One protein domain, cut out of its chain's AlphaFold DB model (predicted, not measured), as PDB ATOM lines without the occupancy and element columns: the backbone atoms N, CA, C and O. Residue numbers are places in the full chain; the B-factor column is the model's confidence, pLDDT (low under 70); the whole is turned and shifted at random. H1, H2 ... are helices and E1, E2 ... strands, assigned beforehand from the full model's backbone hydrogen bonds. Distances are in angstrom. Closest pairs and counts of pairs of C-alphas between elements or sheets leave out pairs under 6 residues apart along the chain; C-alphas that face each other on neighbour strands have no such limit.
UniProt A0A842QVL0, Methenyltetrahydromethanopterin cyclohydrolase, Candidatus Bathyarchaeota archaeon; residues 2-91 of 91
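This is residues 2 to 91 of the 91 residues of the protein "Methenyltetrahydromethanopterin cyclohydrolase" of Candidatus Bathyarchaeota archaeon (UniProt A0A842QVL0). A small three-stranded sheet with H2 running along one face makes one end of a long, flat domain; at the other end the short helices H1, H3, H4 and H5 gather loosely among loops, H5 beside H1. The 90 printed residues include five named helices and three named strands, in the order H1 E1 H2 H3 H4 E2 E3 H5. The sheet, E1 E2 E3, is mixed, as is the class, helices and strands. The whole is only just compact, close to loose, with a radius of gyration of the C-alphas of 14.6 A, and spans 45 by 27 by 14 A.

Start at H1, residues 2 to 7; it touches H5, residues 82 to 90, where the closest C-alphas, of Tyr 6 and Ile 85, are 6.1 A apart. Next come parallel E1, residues 9 to 14, and E2, residues 63 to 68, with N 12 and O 65 within hydrogen-bond range at 2.9 A. E2 and E3, residues 74 to 78, form an antiparallel hairpin; see N 75 and O 66, 2.8 A. H2, residues 18 to 27, is on this sheet over E2 and E3, two layers, at a height over the sheet of 8.0 A. H3, residues 40 to 46, and H4, residues 56 to 59, follow H2 in the strand-helix-strand unit, parallel neighbours E1 and E2 with helices between. H3 is close but not clearly touching H1: the closest C-alphas, of Asp 2 and Ser 40, are 5.8 A apart. H4 only just touches H1, with 3 pairs of C-alphas within 8 A, the closest those of Thr 5 and Leu 58, 6.4 A. In H1, H2, H3 and H5 every O i to N i+4 pair is within hydrogen-bond range; H4 is too short for one.

Find C-alpha 2 at (-23.914, 30.709, 42.647), where H1 begins. E1 is 16.4 A long, H2 14.4 A, E2 16.8 A and E3 13.7 A. H5, 12.0 A, ends at C-alpha 90, (-24.870, 38.750, 33.814).

The C-alphas farthest apart, of Asn 48 and Thr 71, are 46.5 A apart. The printed part has no cut; the link from H2 to H3, residues 28 to 39, is long. Look at Asn 91, the chain's last residue, for the one pLDDT under 70.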
ATOM      1  N   ASP A   2     -25.087  30.692  43.543       97.62
ATOM      2  CA  ASP A   2     -23.914  30.709  42.647       97.62
ATOM      3  C   ASP A   2     -22.697  31.488  43.175       97.62
ATOM      4  O   ASP A   2     -21.565  31.051  42.992       97.62
ATOM      5  N   ALA A   3     -22.901  32.600  43.893       97.38
ATOM      6  CA  ALA A   3     -21.805  33.329  44.535       97.38
ATOM      7  C   ALA A   3     -21.046  32.487  45.582       97.38
ATOM      8  O   ALA A   3     -19.832  32.614  45.696       97.38
ATOM      9  N   LEU A   4     -21.738  31.615  46.324       97.81
ATOM     10  CA  LEU A   4     -21.132  30.677  47.272       97.81
ATOM     11  C   LEU A   4     -20.537  29.476  46.527       97.81
ATOM     12  O   LEU A   4     -19.350  29.197  46.672       97.81
ATOM     13  N   THR A   5     -21.353  28.808  45.707       98.00
ATOM     14  CA  THR A   5     -21.006  27.574  44.991       98.00
ATOM     15  C   THR A   5     -19.815  27.770  44.063       98.00
ATOM     16  O   THR A   5     -18.954  26.905  43.996       98.00
ATOM     17  N   TYR A   6     -19.721  28.903  43.369       98.25
ATOM     18  CA  TYR A   6     -18.661  29.153  42.390       98.25
ATOM     19  C   TYR A   6     -17.640  30.193  42.838       98.25
ATOM     20  O   TYR A   6     -16.552  30.227  42.275       98.25
ATOM     21  N   GLY A   7     -17.947  31.016  43.845       98.06
ATOM     22  CA  GLY A   7     -17.062  32.093  44.307       98.06
ATOM     23  C   GLY A   7     -16.694  32.067  45.785       98.06
ATOM     24  O   GLY A   7     -15.852  32.858  46.209       98.06
ATOM     25  N   GLY A   8     -17.306  31.195  46.583       98.31
ATOM     26  CA  GLY A   8     -17.065  31.135  48.015       98.31
ATOM     27  C   GLY A   8     -15.672  30.600  48.315       98.31
ATOM     28  O   GLY A   8     -15.374  29.455  47.988       98.31
ATOM     29  N   VAL A   9     -14.849  31.405  48.985       98.62
ATOM     30  CA  VAL A   9     -13.548  30.994  49.526       98.62
ATOM     31  C   VAL A   9     -13.643  31.024  51.039       98.62
ATOM     32  O   VAL A   9     -14.024  32.037  51.629       98.62
ATOM     33  N   THR A  10     -13.334  29.900  51.676       98.69
ATOM     34  CA  THR A  10     -13.512  29.733  53.120       98.69
ATOM     35  C   THR A  10     -12.245  29.211  53.779       98.69
ATOM     36  O   THR A  10     -11.445  28.506  53.164       98.69
ATOM     37  N   SER A  11     -12.039  29.571  55.043       98.69
ATOM     38  CA  SER A  11     -10.899  29.105  55.830       98.69
ATOM     39  C   SER A  11     -11.348  28.734  57.234       98.69
ATOM     40  O   SER A  11     -12.020  29.519  57.900       98.69
ATOM     41  N   TYR A  12     -10.955  27.543  57.675       98.69
ATOM     42  CA  TYR A  12     -11.305  26.989  58.976       98.69
ATOM     43  C   TYR A  12     -10.051  26.512  59.699       98.69
ATOM     44  O   TYR A  12      -9.138  25.956  59.091       98.69
ATOM     45  N   ILE A  13     -10.035  26.700  61.014       98.69
ATOM     46  CA  ILE A  13      -9.013  26.162  61.909       98.69
ATOM     47  C   ILE A  13      -9.724  25.135  62.784       98.69
ATOM     48  O   ILE A  13     -10.685  25.486  63.469       98.69
ATOM     49  N   ILE A  14      -9.310  23.872  62.698       98.38
ATOM     50  CA  ILE A  14     -10.047  22.739  63.271       98.38
ATOM     51  C   ILE A  14      -9.094  21.872  64.099       98.38
ATOM     52  O   ILE A  14      -7.992  21.541  63.656       98.38
ATOM     53  N   ASP A  15      -9.527  21.534  65.312       98.38
ATOM     54  CA  ASP A  15      -8.851  20.595  66.206       98.38
ATOM     55  C   ASP A  15      -9.331  19.172  65.903       98.38
ATOM     56  O   ASP A  15     -10.341  18.723  66.436       98.38
ATOM     57  N   GLU A  16      -8.669  18.528  64.941       98.19
ATOM     58  CA  GLU A  16      -8.940  17.158  64.504       98.19
ATOM     59  C   GLU A  16      -7.712  16.595  63.760       98.19
ATOM     60  O   GLU A  16      -6.819  17.342  63.334       98.19
ATOM     61  N   SER A  17      -7.655  15.274  63.574       98.38
ATOM     62  CA  SER A  17      -6.537  14.597  62.917       98.38
ATOM     63  C   SER A  17      -6.325  15.039  61.460       98.38
ATOM     64  O   SER A  17      -7.259  15.188  60.671       98.38
ATOM     65  N   GLU A  18      -5.061  15.155  61.038       98.56
ATOM     66  CA  GLU A  18      -4.709  15.541  59.662       98.56
ATOM     67  C   GLU A  18      -5.352  14.663  58.574       98.56
ATOM     68  O   GLU A  18      -5.608  15.138  57.464       98.56
ATOM     69  N   ASN A  19      -5.577  13.376  58.859       98.38
ATOM     70  CA  ASN A  19      -6.204  12.456  57.912       98.38
ATOM     71  C   ASN A  19      -7.683  12.791  57.708       98.38
ATOM     72  O   ASN A  19      -8.126  12.867  56.563       98.38
ATOM     73  N   GLU A  20      -8.425  13.036  58.787       98.44
ATOM     74  CA  GLU A  20      -9.829  13.435  58.698       98.44
ATOM     75  C   GLU A  20      -9.973  14.809  58.045       98.44
ATOM     76  O   GLU A  20     -10.759  14.961  57.110       98.44
ATOM     77  N   LEU A  21      -9.140  15.779  58.437       98.69
ATOM     78  CA  LEU A  21      -9.144  17.116  57.843       98.69
ATOM     79  C   LEU A  21      -8.866  17.085  56.337       98.69
ATOM     80  O   LEU A  21      -9.523  17.790  55.571       98.69
ATOM     81  N   ARG A  22      -7.934  16.237  55.887       98.44
ATOM     82  CA  ARG A  22      -7.658  16.048  54.459       98.44
ATOM     83  C   ARG A  22      -8.865  15.476  53.718       98.44
ATOM     84  O   ARG A  22      -9.143  15.901  52.599       98.44
ATOM     85  N   GLU A  23      -9.554  14.499  54.298       98.50
ATOM     86  CA  GLU A  23     -10.728  13.890  53.670       98.50
ATOM     87  C   GLU A  23     -11.929  14.842  53.645       98.50
ATOM     88  O   GLU A  23     -12.633  14.897  52.636       98.50
ATOM     89  N   ILE A  24     -12.119  15.650  54.693       98.06
ATOM     90  CA  ILE A  24     -13.113  16.730  54.714       98.06
ATOM     91  C   ILE A  24     -12.787  17.758  53.629       98.06
ATOM     92  O   ILE A  24     -13.651  18.060  52.807       98.06
ATOM     93  N   ALA A  25     -11.540  18.242  53.568       98.38
ATOM     94  CA  ALA A  25     -11.117  19.237  52.583       98.38
ATOM     95  C   ALA A  25     -11.386  18.772  51.145       98.38
ATOM     96  O   ALA A  25     -11.856  19.557  50.334       98.38
ATOM     97  N   LYS A  26     -11.164  17.492  50.824       98.25
ATOM     98  CA  LYS A  26     -11.441  16.955  49.480       98.25
ATOM     99  C   LYS A  26     -12.929  16.886  49.134       98.25
ATOM    100  O   LYS A  26     -13.278  17.073  47.974       98.25
ATOM    101  N   LYS A  27     -13.790  16.563  50.106       97.69
ATOM    102  CA  LYS A  27     -15.226  16.308  49.881       97.69
ATOM    103  C   LYS A  27     -16.095  17.557  49.997       97.69
ATOM    104  O   LYS A  27     -17.182  17.583  49.433       97.69
ATOM    105  N   ALA A  28     -15.641  18.557  50.746       97.69
ATOM    106  CA  ALA A  28     -16.419  19.751  51.043       97.69
ATOM    107  C   ALA A  28     -16.628  20.721  49.861       97.69
ATOM    108  O   ALA A  28     -17.682  21.343  49.846       97.69
ATOM    109  N   PRO A  29     -15.708  20.894  48.891       98.50
ATOM    110  CA  PRO A  29     -15.915  21.828  47.792       98.50
ATOM    111  C   PRO A  29     -17.144  21.489  46.956       98.50
ATOM    112  O   PRO A  29     -17.423  20.316  46.678       98.50
ATOM    113  N   SER A  30     -17.822  22.530  46.486       98.25
ATOM    114  CA  SER A  30     -18.997  22.439  45.618       98.25
ATOM    115  C   SER A  30     -18.736  21.712  44.300       98.25
ATOM    116  O   SER A  30     -19.676  21.189  43.704       98.25
ATOM    117  N   SER A  31     -17.479  21.629  43.853       97.69
ATOM    118  CA  SER A  31     -17.069  20.866  42.668       97.69
ATOM    119  C   SER A  31     -17.375  19.369  42.764       97.69
ATOM    120  O   SER A  31     -17.382  18.687  41.742       97.69
ATOM    121  N   ASN A  32     -17.696  18.862  43.959       97.62
ATOM    122  CA  ASN A  32     -18.194  17.501  44.168       97.62
ATOM    123  C   ASN A  32     -19.712  17.342  43.937       97.62
ATOM    124  O   ASN A  32     -20.209  16.217  43.974       97.62
ATOM    125  N   CYS A  33     -20.459  18.427  43.711       96.94
ATOM    126  CA  CYS A  33     -21.884  18.377  43.380       96.94
ATOM    127  C   CYS A  33     -22.105  17.717  42.014       96.94
ATOM    128  O   CYS A  33     -21.474  18.090  41.023       96.94
ATOM    129  N   LYS A  34     -23.065  16.786  41.928       96.44
ATOM    130  CA  LYS A  34     -23.394  16.067  40.680       96.44
ATOM    131  C   LYS A  34     -23.796  16.992  39.522       96.44
ATOM    132  O   LYS A  34     -23.627  16.639  38.358       96.44
ATOM    133  N   ASP A  35     -24.359  18.152  39.852       96.62
ATOM    134  CA  ASP A  35     -24.868  19.150  38.911       96.62
ATOM    135  C   ASP A  35     -23.929  20.361  38.761       96.62
ATOM    136  O   ASP A  35     -24.311  21.366  38.155       96.62
ATOM    137  N   TYR A  36     -22.700  20.281  39.286       97.44
ATOM    138  CA  TYR A  36     -21.696  21.329  39.115       97.44
ATOM    139  C   TYR A  36     -21.485  21.652  37.627       97.44
ATOM    140  O   TYR A  36     -21.417  20.758  36.783       97.44
ATOM    141  N   GLY A  37     -21.379  22.943  37.298       96.81
ATOM    142  CA  GLY A  37     -21.317  23.417  35.911       96.81
ATOM    143  C   GLY A  37     -22.584  24.117  35.419       96.81
ATOM    144  O   GLY A  37     -22.558  24.701  34.339       96.81
ATOM    145  N   LYS A  38     -23.677  24.083  36.188       96.69
ATOM    146  CA  LYS A  38     -24.948  24.752  35.877       96.69
ATOM    147  C   LYS A  38     -25.238  25.825  36.914       96.69
ATOM    148  O   LYS A  38     -24.999  25.610  38.093       96.69
ATOM    149  N   THR A  39     -25.830  26.940  36.514       96.75
ATOM    150  CA  THR A  39     -26.291  27.941  37.483       96.75
ATOM    151  C   THR A  39     -27.313  27.335  38.450       96.75
ATOM    152  O   THR A  39     -28.099  26.451  38.099       96.75
ATOM    153  N   SER A  40     -27.350  27.849  39.675       96.06
ATOM    154  CA  SER A  40     -28.314  27.462  40.703       96.06
ATOM    155  C   SER A  40     -29.751  27.543  40.179       96.06
ATOM    156  O   SER A  40     -30.538  26.627  40.401       96.06
ATOM    157  N   TYR A  41     -30.072  28.565  39.379       96.12
ATOM    158  CA  TYR A  41     -31.373  28.689  38.727       96.12
ATOM    159  C   TYR A  41     -31.680  27.538  37.755       96.12
ATOM    160  O   TYR A  41     -32.781  26.989  37.802       96.12
ATOM    161  N   GLU A  42     -30.736  27.144  36.894       96.81
ATOM    162  CA  GLU A  42     -30.913  26.003  35.982       96.81
ATOM    163  C   GLU A  42     -31.151  24.701  36.750       96.81
ATOM    164  O   GLU A  42     -32.040  23.927  36.386       96.81
ATOM    165  N   ILE A  43     -30.409  24.486  37.841       97.12
ATOM    166  CA  ILE A  43     -30.565  23.316  38.713       97.12
ATOM    167  C   ILE A  43     -31.954  23.318  39.361       97.12
ATOM    168  O   ILE A  43     -32.672  22.322  39.283       97.12
ATOM    169  N   TYR A  44     -32.374  24.441  39.949       97.50
ATOM    170  CA  TYR A  44     -33.670  24.549  40.628       97.50
ATOM    171  C   TYR A  44     -34.826  24.374  39.654       97.50
ATOM    172  O   TYR A  44     -35.775  23.641  39.931       97.50
ATOM    173  N   LYS A  45     -34.729  24.989  38.475       97.94
ATOM    174  CA  LYS A  45     -35.738  24.869  37.426       97.94
ATOM    175  C   LYS A  45     -35.877  23.430  36.927       97.94
ATOM    176  O   LYS A  45     -37.001  22.995  36.686       97.94
ATOM    177  N   ALA A  46     -34.776  22.683  36.805       97.88
ATOM    178  CA  ALA A  46     -34.793  21.292  36.344       97.88
ATOM    179  C   ALA A  46     -35.578  20.348  37.274       97.88
ATOM    180  O   ALA A  46     -36.156  19.374  36.799       97.88
ATOM    181  N   VAL A  47     -35.646  20.662  38.572       97.69
ATOM    182  CA  VAL A  47     -36.419  19.906  39.576       97.69
ATOM    183  C   VAL A  47     -37.734  20.591  39.958       97.69
ATOM    184  O   VAL A  47     -38.327  20.277  40.984       97.69
ATOM    185  N   ASN A  48     -38.200  21.552  39.152       97.81
ATOM    186  CA  ASN A  48     -39.400  22.347  39.427       97.81
ATOM    187  C   ASN A  48     -39.403  22.971  40.840       97.81
ATOM    188  O   ASN A  48     -40.431  23.018  41.512       97.81
ATOM    189  N   PHE A  49     -38.231  23.437  41.281       97.19
ATOM    190  CA  PHE A  49     -37.991  24.043  42.592       97.19
ATOM    191  C   PHE A  49     -38.293  23.124  43.790       97.19
ATOM    192  O   PHE A  49     -38.448  23.603  44.912       97.19
ATOM    193  N   ASP A  50     -38.332  21.805  43.586       97.62
ATOM    194  CA  ASP A  50     -38.359  20.834  44.674       97.62
ATOM    195  C   ASP A  50     -36.945  20.623  45.236       97.62
ATOM    196  O   ASP A  50     -36.145  19.831  44.731       97.62
ATOM    197  N   PHE A  51     -36.638  21.346  46.313       95.56
ATOM    198  CA  PHE A  51     -35.330  21.310  46.967       95.56
ATOM    199  C   PHE A  51     -34.951  19.934  47.524       95.56
ATOM    200  O   PHE A  51     -33.767  19.677  47.728       95.56
ATOM    201  N   THR A  52     -35.911  19.026  47.729       96.50
ATOM    202  CA  THR A  52     -35.615  17.667  48.213       96.50
ATOM    203  C   THR A  52     -34.874  16.816  47.175       96.50
ATOM    204  O   THR A  52     -34.252  15.818  47.531       96.50
ATOM    205  N   GLN A  53     -34.901  17.222  45.901       96.94
ATOM    206  CA  GLN A  53     -34.236  16.533  44.790       96.94
ATOM    207  C   GLN A  53     -32.843  17.104  44.463       96.94
ATOM    208  O   GLN A  53     -32.102  16.535  43.648       96.94
ATOM    209  N   ILE A  54     -32.477  18.225  45.092       96.50
ATOM    210  CA  ILE A  54     -31.198  18.902  44.882       96.50
ATOM    211  C   ILE A  54     -30.105  18.166  45.650       96.50
ATOM    212  O   ILE A  54     -30.289  17.770  46.797       96.50
ATOM    213  N   ASP A  55     -28.953  17.991  45.007       96.31
ATOM    214  CA  ASP A  55     -27.764  17.476  45.678       96.31
ATOM    215  C   ASP A  55     -27.312  18.457  46.776       96.31
ATOM    216  O   ASP A  55     -26.990  19.606  46.457       96.31
ATOM    217  N   PRO A  56     -27.256  18.042  48.056       95.19
ATOM    218  CA  PRO A  56     -26.818  18.912  49.143       95.19
ATOM    219  C   PRO A  56     -25.420  19.504  48.935       95.19
ATOM    220  O   PRO A  56     -25.149  20.597  49.431       95.19
ATOM    221  N   ALA A  57     -24.550  18.829  48.172       95.19
ATOM    222  CA  ALA A  57     -23.217  19.331  47.843       95.19
ATOM    223  C   ALA A  57     -23.240  20.635  47.020       95.19
ATOM    224  O   ALA A  57     -22.224  21.320  46.931       95.19
ATOM    225  N   LEU A  58     -24.390  21.024  46.451       96.56
ATOM    226  CA  LEU A  58     -24.562  22.329  45.812       96.56
ATOM    227  C   LEU A  58     -24.341  23.491  46.794       96.56
ATOM    228  O   LEU A  58     -23.801  24.530  46.409       96.56
ATOM    229  N   PHE A  59     -24.750  23.322  48.053       96.69
ATOM    230  CA  PHE A  59     -24.722  24.362  49.088       96.69
ATOM    231  C   PHE A  59     -23.368  24.426  49.805       96.69
ATOM    232  O   PHE A  59     -23.295  24.563  51.026       96.69
ATOM    233  N   ALA A  60     -22.290  24.295  49.042       97.94
ATOM    234  CA  ALA A  60     -20.929  24.272  49.545       97.94
ATOM    235  C   ALA A  60     -20.083  25.378  48.886       97.94
ATOM    236  O   ALA A  60     -20.469  25.886  47.833       97.94
ATOM    237  N   PRO A  61     -18.962  25.804  49.494       98.44
ATOM    238  CA  PRO A  61     -18.097  26.825  48.911       98.44
ATOM    239  C   PRO A  61     -17.311  26.279  47.713       98.44
ATOM    240  O   PRO A  61     -17.079  25.075  47.598       98.44
ATOM    241  N   ALA A  62     -16.856  27.184  46.852       98.62
ATOM    242  CA  ALA A  62     -16.005  26.864  45.710       98.62
ATOM    243  C   ALA A  62     -14.622  26.354  46.144       98.62
ATOM    244  O   ALA A  62     -14.124  25.367  45.606       98.62
ATOM    245  N   GLU A  63     -14.035  26.993  47.158       98.75
ATOM    246  CA  GLU A  63     -12.742  26.633  47.735       98.75
ATOM    247  C   GLU A  63     -12.819  26.568  49.266       98.75
ATOM    248  O   GLU A  63     -13.419  27.421  49.939       98.75
ATOM    249  N   ILE A  64     -12.172  25.547  49.827       98.69
ATOM    250  CA  ILE A  64     -12.028  25.365  51.266       98.69
ATOM    251  C   ILE A  64     -10.556  25.243  51.650       98.69
ATOM    252  O   ILE A  64      -9.795  24.474  51.062       98.69
ATOM    253  N   THR A  65     -10.179  25.985  52.684       98.88
ATOM    254  CA  THR A  65      -8.896  25.874  53.374       98.88
ATOM    255  C   THR A  65      -9.140  25.380  54.795       98.88
ATOM    256  O   THR A  65      -9.933  25.967  55.530       98.88
ATOM    257  N   ILE A  66      -8.466  24.308  55.203       98.81
ATOM    258  CA  ILE A  66      -8.565  23.745  56.555       98.81
ATOM    259  C   ILE A  66      -7.172  23.639  57.163       98.81
ATOM    260  O   ILE A  66      -6.309  22.958  56.610       98.81
ATOM    261  N   THR A  67      -6.972  24.268  58.318       98.81
ATOM    262  CA  THR A  67      -5.730  24.225  59.093       98.81
ATOM    263  C   THR A  67      -5.922  23.391  60.360       98.81
ATOM    264  O   THR A  67      -6.830  23.654  61.146       98.81
ATOM    265  N   CYS A  68      -5.056  22.398  60.568       98.75
ATOM    266  CA  CYS A  68      -5.008  21.595  61.790       98.75
ATOM    267  C   CYS A  68      -4.456  22.430  62.952       98.75
ATOM    268  O   CYS A  68      -3.379  23.014  62.820       98.75
ATOM    269  N   VAL A  69      -5.163  22.466  64.087       98.56
ATOM    270  CA  VAL A  69      -4.716  23.188  65.293       98.56
ATOM    271  C   VAL A  69      -3.398  22.630  65.828       98.56
ATOM    272  O   VAL A  69      -2.494  23.404  66.136       98.56
ATOM    273  N   GLU A  70      -3.276  21.303  65.916       98.06
ATOM    274  CA  GLU A  70      -2.129  20.648  66.553       98.06
ATOM    275  C   GLU A  70      -0.827  20.854  65.765       98.06
ATOM    276  O   GLU A  70       0.220  21.137  66.347       98.06
ATOM    277  N   THR A  71      -0.881  20.735  64.434       98.31
ATOM    278  CA  THR A  71       0.327  20.717  63.591       98.31
ATOM    279  C   THR A  71       0.537  21.990  62.774       98.31
ATOM    280  O   THR A  71       1.615  22.190  62.212       98.31
ATOM    281  N   GLY A  72      -0.486  22.842  62.651       98.38
ATOM    282  CA  GLY A  72      -0.486  24.011  61.766       98.38
ATOM    283  C   GLY A  72      -0.547  23.669  60.272       98.38
ATOM    284  O   GLY A  72      -0.528  24.565  59.422       98.38
ATOM    285  N   LYS A  73      -0.618  22.384  59.909       98.62
ATOM    286  CA  LYS A  73      -0.689  21.968  58.510       98.62
ATOM    287  C   LYS A  73      -2.018  22.373  57.896       98.62
ATOM    288  O   LYS A  73      -3.066  22.246  58.521       98.62
ATOM    289  N   THR A  74      -1.958  22.823  56.648       98.56
ATOM    290  CA  THR A  74      -3.114  23.343  55.922       98.56
ATOM    291  C   THR A  74      -3.401  22.518  54.670       98.56
ATOM    292  O   THR A  74      -2.481  22.136  53.944       98.56
ATOM    293  N   PHE A  75      -4.682  22.254  54.421       98.75
ATOM    294  CA  PHE A  75      -5.205  21.562  53.248       98.75
ATOM    295  C   PHE A  75      -6.119  22.513  52.481       98.75
ATOM    296  O   PHE A  75      -7.060  23.049  53.061       98.75
ATOM    297  N   VAL A  76      -5.845  22.707  51.191       98.69
ATOM    298  CA  VAL A  76      -6.639  23.562  50.297       98.69
ATOM    299  C   VAL A  76      -7.204  22.696  49.181       98.69
ATOM    300  O   VAL A  76      -6.467  21.894  48.600       98.69
ATOM    301  N   CYS A  77      -8.504  22.804  48.919       98.69
ATOM    302  CA  CYS A  77      -9.213  22.018  47.910       98.69
ATOM    303  C   CYS A  77     -10.360  22.828  47.297       98.69
ATOM    304  O   CYS A  77     -10.961  23.671  47.964       98.69
ATOM    305  N   GLY A  78     -10.702  22.501  46.050       98.38
ATOM    306  CA  GLY A  78     -11.639  23.291  45.255       98.38
ATOM    307  C   GLY A  78     -10.956  24.472  44.569       98.38
ATOM    308  O   GLY A  78      -9.736  24.609  44.638       98.38
ATOM    309  N   GLU A  79     -11.746  25.277  43.869       98.50
ATOM    310  CA  GLU A  79     -11.289  26.468  43.154       98.50
ATOM    311  C   GLU A  79     -12.473  27.383  42.816       98.50
ATOM    312  O   GLU A  79     -13.605  26.927  42.642       98.50
ATOM    313  N   VAL A  80     -12.205  28.681  42.675       98.56
ATOM    314  CA  VAL A  80     -13.194  29.659  42.200       98.56
ATOM    315  C   VAL A  80     -13.451  29.486  40.701       98.56
ATOM    316  O   VAL A  80     -12.526  29.530  39.890       98.56
ATOM    317  N   ASN A  81     -14.724  29.404  40.307       98.25
ATOM    318  CA  ASN A  81     -15.149  29.359  38.910       98.25
ATOM    319  C   ASN A  81     -15.684  30.719  38.440       98.25
ATOM    320  O   ASN A  81     -16.885  31.001  38.460       98.25
ATOM    321  N   ASN A  82     -14.766  31.567  37.975       96.69
ATOM    322  CA  ASN A  82     -15.083  32.919  37.506       96.69
ATOM    323  C   ASN A  82     -16.033  32.941  36.297       96.69
ATOM    324  O   ASN A  82     -16.827  33.872  36.161       96.69
ATOM    325  N   GLU A  83     -15.964  31.935  35.420       96.00
ATOM    326  CA  GLU A  83     -16.825  31.866  34.238       96.00
ATOM    327  C   GLU A  83     -18.287  31.636  34.629       96.00
ATOM    328  O   GLU A  83     -19.164  32.348  34.144       96.00
ATOM    329  N   LEU A  84     -18.559  30.717  35.561       95.88
ATOM    330  CA  LEU A  84     -19.924  30.462  36.032       95.88
ATOM    331  C   LEU A  84     -20.490  31.607  36.864       95.88
ATOM    332  O   LEU A  84     -21.661  31.940  36.697       95.88
ATOM    333  N   ILE A  85     -19.672  32.262  37.696       95.56
ATOM    334  CA  ILE A  85     -20.099  33.487  38.389       95.56
ATOM    335  C   ILE A  85     -20.522  34.538  37.365       95.56
ATOM    336  O   ILE A  85     -21.593  35.130  37.488       95.56
ATOM    337  N   ARG A  86     -19.697  34.759  36.333       94.88
ATOM    338  CA  ARG A  86     -20.002  35.723  35.276       94.88
ATOM    339  C   ARG A  86     -21.287  35.350  34.540       94.88
ATOM    340  O   ARG A  86     -22.108  36.228  34.295       94.88
ATOM    341  N   ASN A  87     -21.461  34.073  34.212       93.69
ATOM    342  CA  ASN A  87     -22.645  33.588  33.512       93.69
ATOM    343  C   ASN A  87     -23.918  33.740  34.352       93.69
ATOM    344  O   ASN A  87     -24.929  34.143  33.797       93.69
ATOM    345  N   SER A  88     -23.856  33.462  35.657       94.06
ATOM    346  CA  SER A  88     -24.981  33.599  36.596       94.06
ATOM    347  C   SER A  88     -25.338  35.060  36.895       94.06
ATOM    348  O   SER A  88     -26.506  35.403  37.034       94.06
ATOM    349  N   ALA A  89     -24.342  35.945  37.002       90.25
ATOM    350  CA  ALA A  89     -24.569  37.336  37.391       90.25
ATOM    351  C   ALA A  89     -24.996  38.252  36.232       90.25
ATOM    352  O   ALA A  89     -25.530  39.332  36.484       90.25
ATOM    353  N   LEU A  90     -24.696  37.879  34.983       85.62
ATOM    354  CA  LEU A  90     -24.870  38.750  33.814       85.62
ATOM    355  C   LEU A  90     -25.898  38.254  32.789       85.62
ATOM    356  O   LEU A  90     -26.190  39.008  31.860       85.62
ATOM    357  N   ASN A  91     -26.429  37.037  32.937       66.94
ATOM    358  CA  ASN A  91     -27.451  36.461  32.054       66.94
ATOM    359  C   ASN A  91     -28.681  36.024  32.853       66.94
ATOM    360  O   ASN A  91     -29.766  35.963  32.234       66.94
TER     361      ASN A  91